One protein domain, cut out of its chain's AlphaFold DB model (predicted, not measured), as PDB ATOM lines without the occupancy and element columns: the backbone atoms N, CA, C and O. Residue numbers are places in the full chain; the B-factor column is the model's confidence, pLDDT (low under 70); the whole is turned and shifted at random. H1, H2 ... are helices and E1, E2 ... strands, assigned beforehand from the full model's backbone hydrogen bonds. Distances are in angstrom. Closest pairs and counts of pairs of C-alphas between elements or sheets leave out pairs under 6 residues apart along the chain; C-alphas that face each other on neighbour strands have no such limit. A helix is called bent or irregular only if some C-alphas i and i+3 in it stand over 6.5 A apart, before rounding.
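Overview. This is residues 122 to 153, 160 to 219 and 230 to 276 of the 306 residues of the protein "Protein odr-4 homolog" of Acipenser ruthenus (UniProt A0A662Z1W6). A long two-stranded ribbon, E1 and E2, bends along its length, and the single long helix H3 crosses over one of its faces. Beside H3 is a smaller second part, the short hairpin E3 and E4 with the helix H4 packed on it, while the little helices H1 and H2 follow at one end of the ribbon. The printed part has 139 residues with four named helices and four named strands, in the order E1 H1 H2 E2 H3 E3 E4 H4, and its class is mixed, helices and strands. Each of the two sheets has two antiparallel strands. The whole is only just loose, close to compact, with a radius of gyration of the C-alphas of 17.7 A and spans of 50 by 38 by 26 A.

Along the chain. Find C-alpha 122 at (-8.911, -44.382, 38.808); there E1 begins, residues 122 to 135, 36.0 A long, and it bends by 61 degrees at residue 125. Next come H1, residues 136 to 139, and H2, residues 143 to 149. H1 is irregular, but only just: C-alphas 136 and 139 are 6.6 A apart. After a cut, E2 takes residues 163 to 178, 38.4 A, and bends by 66 degrees at residue 172. Look for C-alpha 186 at (0.864, -46.638, 42.096); from there H3 runs 41.9 A to residue 214. After the second cut come E3, residues 233 to 238, and E4, residues 245 to 250. H4, residues 256 to 267, 16.1 A, ends at C-alpha 267 at (-15.470, -22.919, 32.165).

Arrangement. E1 and E2 are antiparallel at 165 degrees; look for N 122 and O 177, 2.8 A apart, within hydrogen-bond range. E2 and H3 have 14 pairs of C-alphas within 8 A, the closest being Ala 177 and Leu 193, 5.5 A. The closest C-alphas of E1 and H3 are those of Leu 122 and Ala 189, 7.4 A. At the other end of E1, the closest C-alphas of H1 and E2 are those of Ala 136 and Ser 164, 4.3 A. H1 and H2 meet only through their link, and H2 and H3 are near each other, with 5 pairs of C-alphas within 10 A. The hairpin E3 and E4 is antiparallel at 150 degrees, with N 235 and O 248 at 2.8 A. H3 and E4 have one pair of C-alphas within 8 A, Arg 204 and Tyr 249, 7.6 A. The closest C-alphas of E4 and H4 are those of Asp 248 and Ile 259, 6.8 A; H3 and H4 are apart. In H2, H3 and H4 every O i to N i+4 pair is within hydrogen-bond range; H1 is too short for one, and its one O i to N i+3 pair is not within range.

Size, cuts and confidence. The two C-alphas farthest apart are those of Asn 182 and Glu 217, 53.5 A. Residues 154 to 159 are not printed, and C-alphas 153 and 160 are 18.5 A apart across that cut; residues 220 to 229 are not printed either, with 12.3 A between C-alphas 219 and 230. Of the links that are printed whole, none is long. Residues 148 to 153, of which 148 and 149 belong to H2, stand free, and so do residues 181 to 187, of which 186 and 187 belong to H3. The mean pLDDT of the printed part is 83.5; it is under 70 at residues 135 to 153, 161, and 218 to 219.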
ATOM      1  N   LEU A 122      -8.622 -43.621  37.604       94.06
ATOM      2  CA  LEU A 122      -8.911 -44.382  38.808       94.06
ATOM      3  C   LEU A 122     -10.189 -43.848  39.422       94.06
ATOM      4  O   LEU A 122     -10.329 -42.641  39.608       94.06
ATOM      5  N   GLU A 123     -11.071 -44.769  39.782       93.75
ATOM      6  CA  GLU A 123     -12.339 -44.478  40.433       93.75
ATOM      7  C   GLU A 123     -12.429 -45.290  41.715       93.75
ATOM      8  O   GLU A 123     -12.130 -46.488  41.729       93.75
ATOM      9  N   CYS A 124     -12.807 -44.638  42.808       92.56
ATOM     10  CA  CYS A 124     -13.096 -45.332  44.051       92.56
ATOM     11  C   CYS A 124     -14.140 -44.581  44.866       92.56
ATOM     12  O   CYS A 124     -14.248 -43.363  44.791       92.56
ATOM     13  N   ASN A 125     -14.863 -45.326  45.691       93.75
ATOM     14  CA  ASN A 125     -15.746 -44.766  46.700       93.75
ATOM     15  C   ASN A 125     -15.013 -44.809  48.037       93.75
ATOM     16  O   ASN A 125     -14.477 -45.853  48.415       93.75
ATOM     17  N   VAL A 126     -14.957 -43.675  48.727       91.44
ATOM     18  CA  VAL A 126     -14.319 -43.566  50.039       91.44
ATOM     19  C   VAL A 126     -15.387 -43.252  51.067       91.44
ATOM     20  O   VAL A 126     -16.027 -42.205  51.000       91.44
ATOM     21  N   GLU A 127     -15.573 -44.168  52.012       92.50
ATOM     22  CA  GLU A 127     -16.385 -43.912  53.195       92.50
ATOM     23  C   GLU A 127     -15.639 -42.936  54.107       92.50
ATOM     24  O   GLU A 127     -14.477 -43.140  54.470       92.50
ATOM     25  N   VAL A 128     -16.313 -41.844  54.436       89.50
ATOM     26  CA  VAL A 128     -15.850 -40.807  55.343       89.50
ATOM     27  C   VAL A 128     -16.687 -40.926  56.607       89.50
ATOM     28  O   VAL A 128     -17.911 -40.882  56.547       89.50
ATOM     29  N   ASP A 129     -16.013 -41.075  57.740       90.62
ATOM     30  CA  ASP A 129     -16.577 -40.961  59.087       90.62
ATOM     31  C   ASP A 129     -15.546 -40.197  59.925       90.62
ATOM     32  O   ASP A 129     -14.644 -40.766  60.547       90.62
ATOM     33  N   LEU A 130     -15.571 -38.870  59.781       85.81
ATOM     34  CA  LEU A 130     -14.572 -37.966  60.337       85.81
ATOM     35  C   LEU A 130     -15.186 -37.119  61.447       85.81
ATOM     36  O   LEU A 130     -16.097 -36.328  61.215       85.81
ATOM     37  N   GLN A 131     -14.615 -37.218  62.644       82.75
ATOM     38  CA  GLN A 131     -14.950 -36.346  63.764       82.75
ATOM     39  C   GLN A 131     -14.002 -35.148  63.793       82.75
ATOM     40  O   GLN A 131     -12.799 -35.293  64.020       82.75
ATOM     41  N   VAL A 132     -14.547 -33.956  63.568       80.31
ATOM     42  CA  VAL A 132     -13.819 -32.689  63.591       80.31
ATOM     43  C   VAL A 132     -14.143 -31.959  64.899       80.31
ATOM     44  O   VAL A 132     -15.285 -31.539  65.100       80.31
ATOM     45  N   PRO A 133     -13.178 -31.804  65.823       75.75
ATOM     46  CA  PRO A 133     -13.411 -31.058  67.052       75.75
ATOM     47  C   PRO A 133     -13.583 -29.568  66.745       75.75
ATOM     48  O   PRO A 133     -12.787 -28.980  66.014       75.75
ATOM     49  N   VAL A 134     -14.592 -28.945  67.353       72.31
ATOM     50  CA  VAL A 134     -14.830 -27.502  67.245       72.31
ATOM     51  C   VAL A 134     -14.067 -26.799  68.369       72.31
ATOM     52  O   VAL A 134     -14.312 -27.100  69.542       72.31
ATOM     53  N   PRO A 135     -13.125 -25.886  68.067       67.19
ATOM     54  CA  PRO A 135     -12.386 -25.158  69.095       67.19
ATOM     55  C   PRO A 135     -13.320 -24.374  70.025       67.19
ATOM     56  O   PRO A 135     -14.306 -23.792  69.583       67.19
ATOM     57  N   ALA A 136     -12.999 -24.289  71.316       64.31
ATOM     58  CA  ALA A 136     -13.839 -23.586  72.290       64.31
ATOM     59  C   ALA A 136     -14.029 -22.092  71.978       64.31
ATOM     60  O   ALA A 136     -15.073 -21.525  72.295       64.31
ATOM     61  N   ASP A 137     -13.055 -21.486  71.296       59.69
ATOM     62  CA  ASP A 137     -13.087 -20.083  70.879       59.69
ATOM     63  C   ASP A 137     -14.014 -19.835  69.675       59.69
ATOM     64  O   ASP A 137     -14.296 -18.687  69.352       59.69
ATOM     65  N   PHE A 138     -14.536 -20.888  69.031       53.78
ATOM     66  CA  PHE A 138     -15.431 -20.784  67.869       53.78
ATOM     67  C   PHE A 138     -16.777 -20.119  68.210       53.78
ATOM     68  O   PHE A 138     -17.439 -19.566  67.340       53.78
ATOM     69  N   ALA A 139     -17.160 -20.101  69.495       50.09
ATOM     70  CA  ALA A 139     -18.315 -19.340  69.978       50.09
ATOM     71  C   ALA A 139     -18.142 -17.811  69.814       50.09
ATOM     72  O   ALA A 139     -19.131 -17.077  69.806       50.09
ATOM     73  N   ASN A 140     -16.907 -17.325  69.634       48.62
ATOM     74  CA  ASN A 140     -16.604 -15.929  69.330       48.62
ATOM     75  C   ASN A 140     -16.486 -15.733  67.807       48.62
ATOM     76  O   ASN A 140     -15.385 -15.675  67.282       48.62
ATOM     77  N   ARG A 141     -17.636 -15.677  67.120       47.88
ATOM     78  CA  ARG A 141     -17.941 -15.099  65.783       47.88
ATOM     79  C   ARG A 141     -16.797 -14.708  64.812       47.88
ATOM     80  O   ARG A 141     -16.873 -13.652  64.196       47.88
ATOM     81  N   GLU A 142     -15.780 -15.530  64.597       48.56
ATOM     82  CA  GLU A 142     -14.785 -15.291  63.540       48.56
ATOM     83  C   GLU A 142     -14.444 -16.615  62.844       48.56
ATOM     84  O   GLU A 142     -13.341 -17.152  62.978       48.56
ATOM     85  N   LEU A 143     -15.421 -17.152  62.095       44.44
ATOM     86  CA  LEU A 143     -15.225 -18.272  61.159       44.44
ATOM     87  C   LEU A 143     -14.029 -18.000  60.228       44.44
ATOM     88  O   LEU A 143     -13.216 -18.894  59.982       44.44
ATOM     89  N   ASP A 144     -13.873 -16.740  59.815       43.81
ATOM     90  CA  ASP A 144     -12.796 -16.239  58.958       43.81
ATOM     91  C   ASP A 144     -11.404 -16.620  59.480       43.81
ATOM     92  O   ASP A 144     -10.571 -17.135  58.735       43.81
ATOM     93  N   LYS A 145     -11.160 -16.485  60.793       44.44
ATOM     94  CA  LYS A 145      -9.856 -16.808  61.403       44.44
ATOM     95  C   LYS A 145      -9.574 -18.306  61.465       44.44
ATOM     96  O   LYS A 145      -8.412 -18.714  61.500       44.44
ATOM     97  N   CYS A 146     -10.613 -19.139  61.508       40.16
ATOM     98  CA  CYS A 146     -10.447 -20.591  61.466       40.16
ATOM     99  C   CYS A 146     -10.175 -21.071  60.038       40.16
ATOM    100  O   CYS A 146      -9.294 -21.905  59.852       40.16
ATOM    101  N   ILE A 147     -10.855 -20.498  59.042       42.47
ATOM    102  CA  ILE A 147     -10.622 -20.789  57.621       42.47
ATOM    103  C   ILE A 147      -9.219 -20.324  57.195       42.47
ATOM    104  O   ILE A 147      -8.524 -21.056  56.492       42.47
ATOM    105  N   GLU A 148      -8.741 -19.171  57.675       41.62
ATOM    106  CA  GLU A 148      -7.367 -18.713  57.418       41.62
ATOM    107  C   GLU A 148      -6.292 -19.644  57.994       41.62
ATOM    108  O   GLU A 148      -5.269 -19.869  57.346       41.62
ATOM    109  N   LYS A 149      -6.527 -20.267  59.158       44.19
ATOM    110  CA  LYS A 149      -5.591 -21.252  59.732       44.19
ATOM    111  C   LYS A 149      -5.407 -22.497  58.863       44.19
ATOM    112  O   LYS A 149      -4.351 -23.118  58.928       44.19
ATOM    113  N   PHE A 150      -6.393 -22.860  58.041       39.88
ATOM    114  CA  PHE A 150      -6.259 -23.968  57.089       39.88
ATOM    115  C   PHE A 150      -5.464 -23.593  55.824       39.88
ATOM    116  O   PHE A 150      -5.099 -24.486  55.061       39.88
ATOM    117  N   LYS A 151      -5.172 -22.302  55.589       40.28
ATOM    118  CA  LYS A 151      -4.500 -21.806  54.371       40.28
ATOM    119  C   LYS A 151      -2.969 -21.737  54.471       40.28
ATOM    120  O   LYS A 151      -2.313 -21.542  53.450       40.28
ATOM    121  N   THR A 152      -2.378 -21.885  55.658       38.12
ATOM    122  CA  THR A 152      -0.927 -21.719  55.861       38.12
ATOM    123  C   THR A 152      -0.167 -23.050  55.790       38.12
ATOM    124  O   THR A 152      -0.438 -23.960  56.569       38.12
ATOM    125  N   ASP A 153       0.823 -23.133  54.895       42.44
ATOM    126  CA  ASP A 153       1.729 -24.275  54.652       42.44
ATOM    127  C   ASP A 153       2.830 -24.417  55.730       42.44
ATOM    128  O   ASP A 153       3.993 -24.718  55.445       42.44
ATOM    129  N   VAL A 160      -2.850 -28.624  70.665       72.69
ATOM    130  CA  VAL A 160      -3.888 -29.063  71.606       72.69
ATOM    131  C   VAL A 160      -4.704 -27.841  72.008       72.69
ATOM    132  O   VAL A 160      -4.171 -26.896  72.584       72.69
ATOM    133  N   GLN A 161      -6.002 -27.861  71.716       69.12
ATOM    134  CA  GLN A 161      -6.933 -26.802  72.094       69.12
ATOM    135  C   GLN A 161      -8.141 -27.401  72.817       69.12
ATOM    136  O   GLN A 161      -8.516 -28.551  72.585       69.12
ATOM    137  N   LYS A 162      -8.754 -26.625  73.717       75.56
ATOM    138  CA  LYS A 162     -10.006 -27.024  74.369       75.56
ATOM    139  C   LYS A 162     -11.112 -27.053  73.310       75.56
ATOM    140  O   LYS A 162     -11.257 -26.084  72.572       75.56
ATOM    141  N   SER A 163     -11.873 -28.142  73.242       71.19
ATOM    142  CA  SER A 163     -13.026 -28.282  72.344       71.19
ATOM    143  C   SER A 163     -14.320 -27.843  73.045       71.19
ATOM    144  O   SER A 163     -14.485 -28.103  74.241       71.19
ATOM    145  N   SER A 164     -15.217 -27.160  72.326       72.44
ATOM    146  CA  SER A 164     -16.596 -26.860  72.757       72.44
ATOM    147  C   SER A 164     -17.633 -27.818  72.169       72.44
ATOM    148  O   SER A 164     -18.773 -27.819  72.629       72.44
ATOM    149  N   GLY A 165     -17.257 -28.628  71.179       73.94
ATOM    150  CA  GLY A 165     -18.172 -29.507  70.460       73.94
ATOM    151  C   GLY A 165     -17.466 -30.369  69.416       73.94
ATOM    152  O   GLY A 165     -16.243 -30.354  69.271       73.94
ATOM    153  N   THR A 166     -18.224 -31.171  68.682       76.12
ATOM    154  CA  THR A 166     -17.692 -32.017  67.606       76.12
ATOM    155  C   THR A 166     -18.665 -32.000  66.443       76.12
ATOM    156  O   THR A 166     -19.864 -32.145  66.649       76.12
ATOM    157  N   VAL A 167     -18.135 -31.808  65.239       81.75
ATOM    158  CA  VAL A 167     -18.857 -31.997  63.981       81.75
ATOM    159  C   VAL A 167     -18.487 -33.372  63.450       81.75
ATOM    160  O   VAL A 167     -17.311 -33.732  63.437       81.75
ATOM    161  N   VAL A 168     -19.480 -34.144  63.020       85.44
ATOM    162  CA  VAL A 168     -19.258 -35.438  62.374       85.44
ATOM    163  C   VAL A 168     -19.557 -35.282  60.891       85.44
ATOM    164  O   VAL A 168     -20.674 -34.944  60.517       85.44
ATOM    165  N   LEU A 169     -18.553 -35.516  60.052       88.06
ATOM    166  CA  LEU A 169     -18.711 -35.598  58.605       88.06
ATOM    167  C   LEU A 169     -18.805 -37.072  58.237       88.06
ATOM    168  O   LEU A 169     -17.816 -37.801  58.350       88.06
ATOM    169  N   LYS A 170     -19.994 -37.504  57.817       89.56
ATOM    170  CA  LYS A 170     -20.266 -38.894  57.463       89.56
ATOM    171  C   LYS A 170     -20.849 -39.006  56.060       89.56
ATOM    172  O   LYS A 170     -21.706 -38.212  55.688       89.56
ATOM    173  N   GLY A 171     -20.403 -39.995  55.293       89.00
ATOM    174  CA  GLY A 171     -20.953 -40.292  53.972       89.00
ATOM    175  C   GLY A 171     -19.969 -41.026  53.073       89.00
ATOM    176  O   GLY A 171     -18.904 -41.454  53.507       89.00
ATOM    177  N   VAL A 172     -20.321 -41.160  51.798       90.62
ATOM    178  CA  VAL A 172     -19.447 -41.735  50.773       90.62
ATOM    179  C   VAL A 172     -19.092 -40.649  49.772       90.62
ATOM    180  O   VAL A 172     -19.969 -39.943  49.285       90.62
ATOM    181  N   VAL A 173     -17.805 -40.530  49.459       91.56
ATOM    182  CA  VAL A 173     -17.309 -39.644  48.407       91.56
ATOM    183  C   VAL A 173     -16.923 -40.487  47.204       91.56
ATOM    184  O   VAL A 173     -16.094 -41.395  47.328       91.56
ATOM    185  N   HIS A 174     -17.497 -40.175  46.041       94.56
ATOM    186  CA  HIS A 174     -17.028 -40.749  44.787       94.56
ATOM    187  C   HIS A 174     -15.813 -39.963  44.290       94.56
ATOM    188  O   HIS A 174     -15.871 -38.753  44.040       94.56
ATOM    189  N   CYS A 175     -14.692 -40.659  44.152       94.06
ATOM    190  CA  CYS A 175     -13.423 -40.069  43.769       94.06
ATOM    191  C   CYS A 175     -13.013 -40.493  42.373       94.06
ATOM    192  O   CYS A 175     -13.133 -41.663  42.004       94.06
ATOM    193  N   LYS A 176     -12.444 -39.541  41.635       95.44
ATOM    194  CA  LYS A 176     -11.923 -39.764  40.290       95.44
ATOM    195  C   LYS A 176     -10.557 -39.113  40.150       95.44
ATOM    196  O   LYS A 176     -10.377 -37.949  40.500       95.44
ATOM    197  N   ALA A 177      -9.586 -39.863  39.641       95.81
ATOM    198  CA  ALA A 177      -8.236 -39.365  39.429       95.81
ATOM    199  C   ALA A 177      -7.674 -39.779  38.070       95.81
ATOM    200  O   ALA A 177      -7.725 -40.950  37.702       95.81
ATOM    201  N   TYR A 178      -7.076 -38.826  37.362       95.38
ATOM    202  CA  TYR A 178      -6.472 -39.029  36.048       95.38
ATOM    203  C   TYR A 178      -4.957 -38.981  36.140       95.38
ATOM    204  O   TYR A 178      -4.399 -38.138  36.843       95.38
ATOM    205  N   ILE A 179      -4.268 -39.860  35.413       93.00
ATOM    206  CA  ILE A 179      -2.806 -39.944  35.452       93.00
ATOM    207  C   ILE A 179      -2.243 -39.992  34.030       93.00
ATOM    208  O   ILE A 179      -2.282 -41.019  33.365       93.00
ATOM    209  N   HIS A 180      -1.628 -38.908  33.577       88.00
ATOM    210  CA  HIS A 180      -0.766 -38.903  32.404       88.00
ATOM    211  C   HIS A 180       0.589 -39.533  32.754       88.00
ATOM    212  O   HIS A 180       1.436 -38.922  33.413       88.00
ATOM    213  N   THR A 181       0.874 -40.720  32.217       77.38
ATOM    214  CA  THR A 181       2.252 -41.198  32.002       77.38
ATOM    215  C   THR A 181       2.263 -42.517  31.238       77.38
ATOM    216  O   THR A 181       1.422 -43.383  31.453       77.38
ATOM    217  N   ASN A 182       3.295 -42.729  30.416       73.56
ATOM    218  CA  ASN A 182       3.542 -44.014  29.747       73.56
ATOM    219  C   ASN A 182       3.910 -45.143  30.734       73.56
ATOM    220  O   ASN A 182       4.018 -46.301  30.338       73.56
ATOM    221  N   LYS A 183       4.184 -44.807  32.003       82.44
ATOM    222  CA  LYS A 183       4.510 -45.737  33.095       82.44
ATOM    223  C   LYS A 183       3.862 -45.246  34.398       82.44
ATOM    224  O   LYS A 183       4.576 -44.681  35.237       82.44
ATOM    225  N   PRO A 184       2.536 -45.397  34.563       81.06
ATOM    226  CA  PRO A 184       1.836 -44.993  35.780       81.06
ATOM    227  C   PRO A 184       2.417 -45.711  36.989       81.06
ATOM    228  O   PRO A 184       2.600 -46.929  36.988       81.06
ATOM    229  N   LYS A 185       2.749 -44.939  38.026       88.62
ATOM    230  CA  LYS A 185       3.192 -45.481  39.308       88.62
ATOM    231  C   LYS A 185       2.022 -45.450  40.271       88.62
ATOM    232  O   LYS A 185       1.348 -44.435  40.404       88.62
ATOM    233  N   VAL A 186       1.869 -46.533  41.027       91.06
ATOM    234  CA  VAL A 186       0.864 -46.638  42.096       91.06
ATOM    235  C   VAL A 186       0.957 -45.457  43.065       91.06
ATOM    236  O   VAL A 186      -0.065 -44.933  43.487       91.06
ATOM    237  N   LYS A 187       2.171 -44.978  43.371       91.19
ATOM    238  CA  LYS A 187       2.377 -43.806  44.234       91.19
ATOM    239  C   LYS A 187       1.656 -42.558  43.714       91.19
ATOM    240  O   LYS A 187       0.993 -41.890  44.499       91.19
ATOM    241  N   ASP A 188       1.795 -42.263  42.426       89.19
ATOM    242  CA  ASP A 188       1.249 -41.045  41.822       89.19
ATOM    243  C   ASP A 188      -0.285 -41.137  41.765       89.19
ATOM    244  O   ASP A 188      -0.983 -40.191  42.119       89.19
ATOM    245  N   ALA A 189      -0.807 -42.328  41.454       90.69
ATOM    246  CA  ALA A 189      -2.237 -42.620  41.486       90.69
ATOM    247  C   ALA A 189      -2.843 -42.465  42.894       90.69
ATOM    248  O   ALA A 189      -3.856 -41.793  43.071       90.69
ATOM    249  N   VAL A 190      -2.185 -43.019  43.919       92.44
ATOM    250  CA  VAL A 190      -2.607 -42.873  45.323       92.44
ATOM    251  C   VAL A 190      -2.562 -41.410  45.761       92.44
ATOM    252  O   VAL A 190      -3.443 -40.967  46.492       92.44
ATOM    253  N   GLN A 191      -1.553 -40.645  45.338       91.75
ATOM    254  CA  GLN A 191      -1.469 -39.219  45.654       91.75
ATOM    255  C   GLN A 191      -2.600 -38.421  45.001       91.75
ATOM    256  O   GLN A 191      -3.211 -37.597  45.681       91.75
ATOM    257  N   ALA A 192      -2.912 -38.690  43.733       93.56
ATOM    258  CA  ALA A 192      -4.010 -38.032  43.034       93.56
ATOM    259  C   ALA A 192      -5.372 -38.348  43.671       93.56
ATOM    260  O   ALA A 192      -6.140 -37.425  43.919       93.56
ATOM    261  N   LEU A 193      -5.632 -39.614  44.028       94.56
ATOM    262  CA  LEU A 193      -6.858 -40.006  44.737       94.56
ATOM    263  C   LEU A 193      -6.955 -39.368  46.125       94.56
ATOM    264  O   LEU A 193      -7.989 -38.812  46.472       94.56
ATOM    265  N   LYS A 194      -5.876 -39.387  46.919       93.44
ATOM    266  CA  LYS A 194      -5.871 -38.731  48.239       93.44
ATOM    267  C   LYS A 194      -6.170 -37.240  48.131       93.44
ATOM    268  O   LYS A 194      -6.909 -36.710  48.952       93.44
ATOM    269  N   ARG A 195      -5.585 -36.571  47.135       92.38
ATOM    270  CA  ARG A 195      -5.834 -35.153  46.872       92.38
ATOM    271  C   ARG A 195      -7.294 -34.915  46.493       92.38
ATOM    272  O   ARG A 195      -7.877 -33.978  47.021       92.38
ATOM    273  N   ASP A 196      -7.870 -35.772  45.652       96.25
ATOM    274  CA  ASP A 196      -9.281 -35.697  45.261       96.25
ATOM    275  C   ASP A 196     -10.216 -35.837  46.469       96.25
ATOM    276  O   ASP A 196     -11.052 -34.965  46.686       96.25
ATOM    277  N   VAL A 197     -10.018 -36.862  47.311       93.75
ATOM    278  CA  VAL A 197     -10.803 -37.078  48.543       93.75
ATOM    279  C   VAL A 197     -10.723 -35.855  49.458       93.75
ATOM    280  O   VAL A 197     -11.747 -35.305  49.853       93.75
ATOM    281  N   LEU A 198      -9.500 -35.425  49.794       92.00
ATOM    282  CA  LEU A 198      -9.273 -34.335  50.743       92.00
ATOM    283  C   LEU A 198      -9.870 -33.021  50.243       92.00
ATOM    284  O   LEU A 198     -10.546 -32.336  51.006       92.00
ATOM    285  N   ASN A 199      -9.646 -32.687  48.970       93.19
ATOM    286  CA  ASN A 199     -10.205 -31.479  48.378       93.19
ATOM    287  C   ASN A 199     -11.735 -31.550  48.360       93.19
ATOM    288  O   ASN A 199     -12.377 -30.593  48.768       93.19
ATOM    289  N   THR A 200     -12.317 -32.682  47.958       94.56
ATOM    290  CA  THR A 200     -13.776 -32.848  47.870       94.56
ATOM    291  C   THR A 200     -14.448 -32.668  49.228       94.56
ATOM    292  O   THR A 200     -15.388 -31.887  49.348       94.56
ATOM    293  N   VAL A 201     -13.944 -33.332  50.275       91.88
ATOM    294  CA  VAL A 201     -14.488 -33.181  51.636       91.88
ATOM    295  C   VAL A 201     -14.330 -31.742  52.129       91.88
ATOM    296  O   VAL A 201     -15.273 -31.182  52.687       91.88
ATOM    297  N   ALA A 202     -13.164 -31.125  51.901       90.50
ATOM    298  CA  ALA A 202     -12.894 -29.756  52.333       90.50
ATOM    299  C   ALA A 202     -13.801 -28.732  51.634       90.50
ATOM    300  O   ALA A 202     -14.392 -27.895  52.308       90.50
ATOM    301  N   ILE A 203     -13.952 -28.831  50.310       92.81
ATOM    302  CA  ILE A 203     -14.788 -27.936  49.500       92.81
ATOM    303  C   ILE A 203     -16.250 -28.049  49.925       92.81
ATOM    304  O   ILE A 203     -16.872 -27.035  50.221       92.81
ATOM    305  N   ARG A 204     -16.782 -29.272  50.017       92.50
ATOM    306  CA  ARG A 204     -18.173 -29.504  50.425       92.50
ATOM    307  C   ARG A 204     -18.463 -28.948  51.817       92.50
ATOM    308  O   ARG A 204     -19.484 -28.301  52.020       92.50
ATOM    309  N   SER A 205     -17.548 -29.173  52.762       88.88
ATOM    310  CA  SER A 205     -17.672 -28.644  54.123       88.88
ATOM    311  C   SER A 205     -17.615 -27.118  54.128       88.88
ATOM    312  O   SER A 205     -18.438 -26.478  54.770       88.88
ATOM    313  N   GLN A 206     -16.671 -26.530  53.387       87.88
ATOM    314  CA  GLN A 206     -16.542 -25.081  53.258       87.88
ATOM    315  C   GLN A 206     -17.817 -24.455  52.685       87.88
ATOM    316  O   GLN A 206     -18.302 -23.490  53.257       87.88
ATOM    317  N   MET A 207     -18.380 -25.028  51.619       88.88
ATOM    318  CA  MET A 207     -19.626 -24.557  51.008       88.88
ATOM    319  C   MET A 207     -20.794 -24.554  52.003       88.88
ATOM    320  O   MET A 207     -21.507 -23.563  52.089       88.88
ATOM    321  N   LEU A 208     -20.953 -25.615  52.803       84.94
ATOM    322  CA  LEU A 208     -21.987 -25.656  53.844       84.94
ATOM    323  C   LEU A 208     -21.753 -24.593  54.933       84.94
ATOM    324  O   LEU A 208     -22.695 -23.963  55.401       84.94
ATOM    325  N   PHE A 209     -20.504 -24.383  55.356       83.44
ATOM    326  CA  PHE A 209     -20.195 -23.359  56.359       83.44
ATOM    327  C   PHE A 209     -20.394 -21.933  55.835       83.44
ATOM    328  O   PHE A 209     -20.831 -21.070  56.594       83.44
ATOM    329  N   GLU A 210     -20.073 -21.688  54.564       85.00
ATOM    330  CA  GLU A 210     -20.364 -20.427  53.876       85.00
ATOM    331  C   GLU A 210     -21.883 -20.198  53.812       85.00
ATOM    332  O   GLU A 210     -22.343 -19.111  54.154       85.00
ATOM    333  N   ASP A 211     -22.663 -21.231  53.496       83.62
ATOM    334  CA  ASP A 211     -24.126 -21.166  53.466       83.62
ATOM    335  C   ASP A 211     -24.738 -20.861  54.851       83.62
ATOM    336  O   ASP A 211     -25.520 -19.923  54.993       83.62
ATOM    337  N   PHE A 212     -24.277 -21.533  55.919       79.94
ATOM    338  CA  PHE A 212     -24.670 -21.203  57.300       79.94
ATOM    339  C   PHE A 212     -24.365 -19.757  57.693       79.94
ATOM    340  O   PHE A 212     -25.073 -19.166  58.511       79.94
ATOM    341  N   TYR A 213     -23.259 -19.212  57.187       78.38
ATOM    342  CA  TYR A 213     -22.852 -17.849  57.497       78.38
ATOM    343  C   TYR A 213     -23.743 -16.819  56.794       78.38
ATOM    344  O   TYR A 213     -24.020 -15.763  57.366       78.38
ATOM    345  N   LEU A 214     -24.193 -17.125  55.574       81.94
ATOM    346  CA  LEU A 214     -25.020 -16.237  54.761       81.94
ATOM    347  C   LEU A 214     -26.507 -16.288  55.139       81.94
ATOM    348  O   LEU A 214     -27.150 -15.238  55.125       81.94
ATOM    349  N   ASP A 215     -27.031 -17.453  55.526       80.56
ATOM    350  CA  ASP A 215     -28.420 -17.620  55.973       80.56
ATOM    351  C   ASP A 215     -28.523 -18.343  57.331       80.56
ATOM    352  O   ASP A 215     -28.978 -19.481  57.416       80.56
ATOM    353  N   PRO A 216     -28.134 -17.705  58.450       71.75
ATOM    354  CA  PRO A 216     -28.226 -18.333  59.770       71.75
ATOM    355  C   PRO A 216     -29.678 -18.577  60.233       71.75
ATOM    356  O   PRO A 216     -29.915 -19.386  61.136       71.75
ATOM    357  N   GLU A 217     -30.657 -17.875  59.656       72.06
ATOM    358  CA  GLU A 217     -32.074 -17.971  60.030       72.06
ATOM    359  C   GLU A 217     -32.743 -19.209  59.418       72.06
ATOM    360  O   GLU A 217     -33.543 -19.863  60.096       72.06
ATOM    361  N   GLY A 218     -32.327 -19.614  58.209       69.00
ATOM    362  CA  GLY A 218     -32.749 -20.861  57.556       69.00
ATOM    363  C   GLY A 218     -32.479 -22.129  58.380       69.00
ATOM    364  O   GLY A 218     -33.151 -23.147  58.209       69.00
ATOM    365  N   TYR A 219     -31.562 -22.044  59.346       66.25
ATOM    366  CA  TYR A 219     -31.130 -23.157  60.190       66.25
ATOM    367  C   TYR A 219     -31.597 -23.068  61.651       66.25
ATOM    368  O   TYR A 219     -31.274 -23.949  62.451       66.25
ATOM    369  N   PRO A 230     -27.108 -31.916  54.834       87.06
ATOM    370  CA  PRO A 230     -26.570 -32.520  53.628       87.06
ATOM    371  C   PRO A 230     -25.483 -31.622  53.037       87.06
ATOM    372  O   PRO A 230     -25.665 -30.419  52.875       87.06
ATOM    373  N   LEU A 231     -24.349 -32.221  52.687       89.50
ATOM    374  CA  LEU A 231     -23.291 -31.529  51.962       89.50
ATOM    375  C   LEU A 231     -23.605 -31.492  50.460       89.50
ATOM    376  O   LEU A 231     -24.048 -32.521  49.941       89.50
ATOM    377  N   PRO A 232     -23.259 -30.408  49.735       92.81
ATOM    378  CA  PRO A 232     -23.473 -30.300  48.291       92.81
ATOM    379  C   PRO A 232     -22.989 -31.535  47.537       92.81
ATOM    380  O   PRO A 232     -21.869 -31.999  47.751       92.81
ATOM    381  N   LYS A 233     -23.836 -32.094  46.682       92.31
ATOM    382  CA  LYS A 233     -23.586 -33.333  45.949       92.31
ATOM    383  C   LYS A 233     -22.620 -33.100  44.799       92.31
ATOM    384  O   LYS A 233     -22.796 -32.157  44.035       92.31
ATOM    385  N   ARG A 234     -21.625 -33.973  44.628       94.75
ATOM    386  CA  ARG A 234     -20.680 -33.844  43.514       94.75
ATOM    387  C   ARG A 234     -21.310 -34.347  42.212       94.75
ATOM    388  O   ARG A 234     -21.759 -35.489  42.138       94.75
ATOM    389  N   VAL A 235     -21.312 -33.503  41.187       95.56
ATOM    390  CA  VAL A 235     -21.829 -33.792  39.842       95.56
ATOM    391  C   VAL A 235     -20.659 -33.815  38.874       95.56
ATOM    392  O   VAL A 235     -19.857 -32.884  38.869       95.56
ATOM    393  N   PHE A 236     -20.533 -34.862  38.061       97.12
ATOM    394  CA  PHE A 236     -19.461 -34.958  37.067       97.12
ATOM    395  C   PHE A 236     -19.960 -34.618  35.671       97.12
ATOM    396  O   PHE A 236     -21.082 -34.950  35.301       97.12
ATOM    397  N   VAL A 237     -19.093 -33.982  34.885       96.38
ATOM    398  CA  VAL A 237     -19.397 -33.601  33.506       96.38
ATOM    399  C   VAL A 237     -18.226 -33.961  32.597       96.38
ATOM    400  O   VAL A 237     -17.086 -33.591  32.900       96.38
ATOM    401  N   PRO A 238     -18.464 -34.675  31.482       95.06
ATOM    402  CA  PRO A 238     -17.412 -35.003  30.536       95.06
ATOM    403  C   PRO A 238     -16.902 -33.744  29.838       95.06
ATOM    404  O   PRO A 238     -17.672 -32.932  29.327       95.06
ATOM    405  N   LEU A 239     -15.580 -33.613  29.754       93.12
ATOM    406  CA  LEU A 239     -14.953 -32.569  28.962       93.12
ATOM    407  C   LEU A 239     -14.881 -33.034  27.499       93.12
ATOM    408  O   LEU A 239     -14.120 -33.940  27.151       93.12
ATOM    409  N   ALA A 240     -15.696 -32.423  26.640       88.00
ATOM    410  CA  ALA A 240     -15.838 -32.826  25.243       88.00
ATOM    411  C   ALA A 240     -14.489 -32.879  24.498       88.00
ATOM    412  O   ALA A 240     -13.645 -31.996  24.635       88.00
ATOM    413  N   GLY A 241     -14.291 -33.928  23.695       85.00
ATOM    414  CA  GLY A 241     -13.045 -34.151  22.950       85.00
ATOM    415  C   GLY A 241     -11.893 -34.720  23.786       85.00
ATOM    416  O   GLY A 241     -10.835 -35.009  23.235       85.00
ATOM    417  N   THR A 242     -12.097 -34.938  25.086       90.00
ATOM    418  CA  THR A 242     -11.089 -35.483  26.001       90.00
ATOM    419  C   THR A 242     -11.586 -36.762  26.676       90.00
ATOM    420  O   THR A 242     -12.774 -37.077  26.649       90.00
ATOM    421  N   GLY A 243     -10.669 -37.512  27.294       90.44
ATOM    422  CA  GLY A 243     -11.003 -38.657  28.150       90.44
ATOM    423  C   GLY A 243     -11.265 -38.277  29.610       90.44
ATOM    424  O   GLY A 243     -11.304 -39.164  30.461       90.44
ATOM    425  N   VAL A 244     -11.369 -36.978  29.922       95.12
ATOM    426  CA  VAL A 244     -11.471 -36.485  31.299       95.12
ATOM    427  C   VAL A 244     -12.842 -35.893  31.594       95.12
ATOM    428  O   VAL A 244     -13.574 -35.458  30.710       95.12
ATOM    429  N   MET A 245     -13.171 -35.859  32.875       95.94
ATOM    430  CA  MET A 245     -14.346 -35.204  33.430       95.94
ATOM    431  C   MET A 245     -13.907 -34.153  34.438       95.94
ATOM    432  O   MET A 245     -12.926 -34.347  35.159       95.94
ATOM    433  N   ILE A 246     -14.671 -33.077  34.488       96.81
ATOM    434  CA  ILE A 246     -14.661 -32.061  35.540       96.81
ATOM    435  C   ILE A 246     -15.801 -32.358  36.521       96.81
ATOM    436  O   ILE A 246     -16.607 -33.262  36.281       96.81
ATOM    437  N   CYS A 247     -15.880 -31.616  37.618       96.94
ATOM    438  CA  CYS A 247     -17.006 -31.706  38.539       96.94
ATOM    439  C   CYS A 247     -17.527 -30.335  38.963       96.94
ATOM    440  O   CYS A 247     -16.801 -29.352  38.920       96.94
ATOM    441  N   ASP A 248     -18.759 -30.299  39.442       96.94
ATOM    442  CA  ASP A 248     -19.312 -29.198  40.222       96.94
ATOM    443  C   ASP A 248     -20.031 -29.766  41.455       96.94
ATOM    444  O   ASP A 248     -20.109 -30.988  41.630       96.94
ATOM    445  N   TYR A 249     -20.527 -28.897  42.324       95.88
ATOM    446  CA  TYR A 249     -21.252 -29.263  43.532       95.88
ATOM    447  C   TYR A 249     -22.657 -28.678  43.488       95.88
ATOM    448  O   TYR A 249     -22.814 -27.487  43.254       95.88
ATOM    449  N   MET A 250     -23.659 -29.524  43.703       94.50
ATOM    450  CA  MET A 250     -25.076 -29.185  43.626       94.50
ATOM    451  C   MET A 250     -25.698 -29.205  45.020       94.50
ATOM    452  O   MET A 250     -25.654 -30.231  45.708       94.50
ATOM    453  N   PHE A 251     -26.274 -28.086  45.443       92.62
ATOM    454  CA  PHE A 251     -27.085 -28.021  46.654       92.62
ATOM    455  C   PHE A 251     -28.449 -28.693  46.437       92.62
ATOM    456  O   PHE A 251     -28.838 -29.040  45.323       92.62
ATOM    457  N   LYS A 252     -29.177 -28.939  47.528       88.12
ATOM    458  CA  LYS A 252     -30.445 -29.686  47.498       88.12
ATOM    459  C   LYS A 252     -31.576 -28.925  46.794       88.12
ATOM    460  O   LYS A 252     -32.500 -29.540  46.270       88.12
ATOM    461  N   ASP A 253     -31.532 -27.606  46.854       89.19
ATOM    462  CA  ASP A 253     -32.488 -26.673  46.266       89.19
ATOM    463  C   ASP A 253     -32.131 -26.269  44.827       89.19
ATOM    464  O   ASP A 253     -32.934 -25.619  44.159       89.19
ATOM    465  N   GLU A 254     -30.976 -26.712  44.328       94.25
ATOM    466  CA  GLU A 254     -30.523 -26.452  42.965       94.25
ATOM    467  C   GLU A 254     -31.044 -27.491  41.970       94.25
ATOM    468  O   GLU A 254     -31.206 -28.680  42.257       94.25
ATOM    469  N   ALA A 255     -31.285 -27.022  40.752       95.19
ATOM    470  CA  ALA A 255     -31.647 -27.832  39.610       95.19
ATOM    471  C   ALA A 255     -30.421 -28.093  38.714       95.19
ATOM    472  O   ALA A 255     -29.447 -27.338  38.721       95.19
ATOM    473  N   PRO A 256     -30.486 -29.098  37.820       95.69
ATOM    474  CA  PRO A 256     -29.419 -29.363  36.850       95.69
ATOM    475  C   PRO A 256     -29.022 -28.138  36.007       95.69
ATOM    476  O   PRO A 256     -27.865 -27.986  35.618       95.69
ATOM    477  N   LYS A 257     -29.968 -27.223  35.760       96.75
ATOM    478  CA  LYS A 257     -29.726 -25.970  35.033       96.75
ATOM    479  C   LYS A 257     -28.763 -25.026  35.745       96.75
ATOM    480  O   LYS A 257     -28.026 -24.323  35.059       96.75
ATOM    481  N   ASP A 258     -28.744 -25.027  37.073       97.31
ATOM    482  CA  ASP A 258     -27.835 -24.189  37.857       97.31
ATOM    483  C   ASP A 258     -26.386 -24.662  37.668       97.31
ATOM    484  O   ASP A 258     -25.486 -23.854  37.434       97.31
ATOM    485  N   ILE A 259     -26.180 -25.983  37.598       96.94
ATOM    486  CA  ILE A 259     -24.888 -26.596  37.256       96.94
ATOM    487  C   ILE A 259     -24.468 -26.255  35.824       96.94
ATOM    488  O   ILE A 259     -23.322 -25.880  35.579       96.94
ATOM    489  N   GLN A 260     -25.390 -26.343  34.857       97.06
ATOM    490  CA  GLN A 260     -25.096 -25.955  33.472       97.06
ATOM    491  C   GLN A 260     -24.684 -24.483  33.379       97.06
ATOM    492  O   GLN A 260     -23.736 -24.159  32.662       97.06
ATOM    493  N   PHE A 261     -25.377 -23.602  34.107       96.50
ATOM    494  CA  PHE A 261     -25.065 -22.178  34.147       96.50
ATOM    495  C   PHE A 261     -23.677 -21.928  34.743       96.50
ATOM    496  O   PHE A 261     -22.865 -21.269  34.096       96.50
ATOM    497  N   ARG A 262     -23.361 -22.516  35.906       96.62
ATOM    498  CA  ARG A 262     -22.036 -22.381  36.528       96.62
ATOM    499  C   ARG A 262     -20.913 -22.918  35.653       96.62
ATOM    500  O   ARG A 262     -19.885 -22.263  35.515       96.62
ATOM    501  N   ILE A 263     -21.092 -24.073  35.013       96.94
ATOM    502  CA  ILE A 263     -20.082 -24.604  34.085       96.94
ATOM    503  C   ILE A 263     -19.905 -23.674  32.883       96.94
ATOM    504  O   ILE A 263     -18.775 -23.445  32.442       96.94
ATOM    505  N   LYS A 264     -20.988 -23.091  32.364       95.50
ATOM    506  CA  LYS A 264     -20.884 -22.117  31.280       95.50
ATOM    507  C   LYS A 264     -20.164 -20.845  31.724       95.50
ATOM    508  O   LYS A 264     -19.347 -20.325  30.973       95.50
ATOM    509  N   GLU A 265     -20.446 -20.358  32.923       94.69
ATOM    510  CA  GLU A 265     -19.845 -19.143  33.470       94.69
ATOM    511  C   GLU A 265     -18.354 -19.323  33.795       94.69
ATOM    512  O   GLU A 265     -17.533 -18.503  33.383       94.69
ATOM    513  N   LEU A 266     -18.003 -20.407  34.491       95.94
ATOM    514  CA  LEU A 266     -16.658 -20.651  35.024       95.94
ATOM    515  C   LEU A 266     -15.736 -21.386  34.055       95.94
ATOM    516  O   LEU A 266     -14.521 -21.338  34.195       95.94
ATOM    517  N   LEU A 267     -16.281 -22.124  33.090       95.81
ATOM    518  CA  LEU A 267     -15.470 -22.919  32.165       95.81
ATOM    519  C   LEU A 267     -15.751 -22.605  30.696       95.81
ATOM    520  O   LEU A 267     -15.077 -23.148  29.826       95.81
ATOM    521  N   ASP A 268     -16.697 -21.709  30.399       94.88
ATOM    522  CA  ASP A 268     -17.096 -21.331  29.035       94.88
ATOM    523  C   ASP A 268     -17.636 -22.510  28.200       94.88
ATOM    524  O   ASP A 268     -17.711 -22.435  26.972       94.88
ATOM    525  N   LEU A 269     -18.067 -23.592  28.861       94.31
ATOM    526  CA  LEU A 269     -18.538 -24.823  28.226       94.31
ATOM    527  C   LEU A 269     -20.066 -24.880  28.165       94.31
ATOM    528  O   LEU A 269     -20.747 -24.724  29.175       94.31
ATOM    529  N   ASP A 270     -20.607 -25.170  26.982       94.19
ATOM    530  CA  ASP A 270     -22.028 -25.482  26.813       94.19
ATOM    531  C   ASP A 270     -22.262 -26.973  27.063       94.19
ATOM    532  O   ASP A 270     -21.843 -27.830  26.280       94.19
ATOM    533  N   VAL A 271     -22.941 -27.276  28.166       94.88
ATOM    534  CA  VAL A 271     -23.206 -28.642  28.626       94.88
ATOM    535  C   VAL A 271     -24.699 -28.909  28.583       94.88
ATOM    536  O   VAL A 271     -25.507 -28.053  28.943       94.88
ATOM    537  N   LYS A 272     -25.085 -30.105  28.143       94.81
ATOM    538  CA  LYS A 272     -26.479 -30.557  28.158       94.81
ATOM    539  C   LYS A 272     -26.801 -31.298  29.453       94.81
ATOM    540  O   LYS A 272     -25.928 -31.897  30.067       94.81
ATOM    541  N   GLU A 273     -28.071 -31.295  29.835       92.88
ATOM    542  CA  GLU A 273     -28.529 -31.916  31.081       92.88
ATOM    543  C   GLU A 273     -28.255 -33.431  31.117       92.88
ATOM    544  O   GLU A 273     -27.876 -33.961  32.153       92.88
ATOM    545  N   ASP A 274     -28.339 -34.117  29.972       93.81
ATOM    546  CA  ASP A 274     -28.037 -35.550  29.831       93.81
ATOM    547  C   ASP A 274     -26.546 -35.894  29.973       93.81
ATOM    548  O   ASP A 274     -26.189 -37.067  30.073       93.81
ATOM    549  N   GLN A 275     -25.670 -34.886  29.986       94.69
ATOM    550  CA  GLN A 275     -24.236 -35.049  30.224       94.69
ATOM    551  C   GLN A 275     -23.864 -34.919  31.706       94.69
ATOM    552  O   GLN A 275     -22.712 -35.169  32.056       94.69
ATOM    553  N   LEU A 276     -24.803 -34.511  32.563       95.50
ATOM    554  CA  LEU A 276     -24.571 -34.361  33.993       95.50
ATOM    555  C   LEU A 276     -24.705 -35.718  34.684       95.50
ATOM    556  O   LEU A 276     -25.800 -36.266  34.810       95.50
TER     557      LEU A 276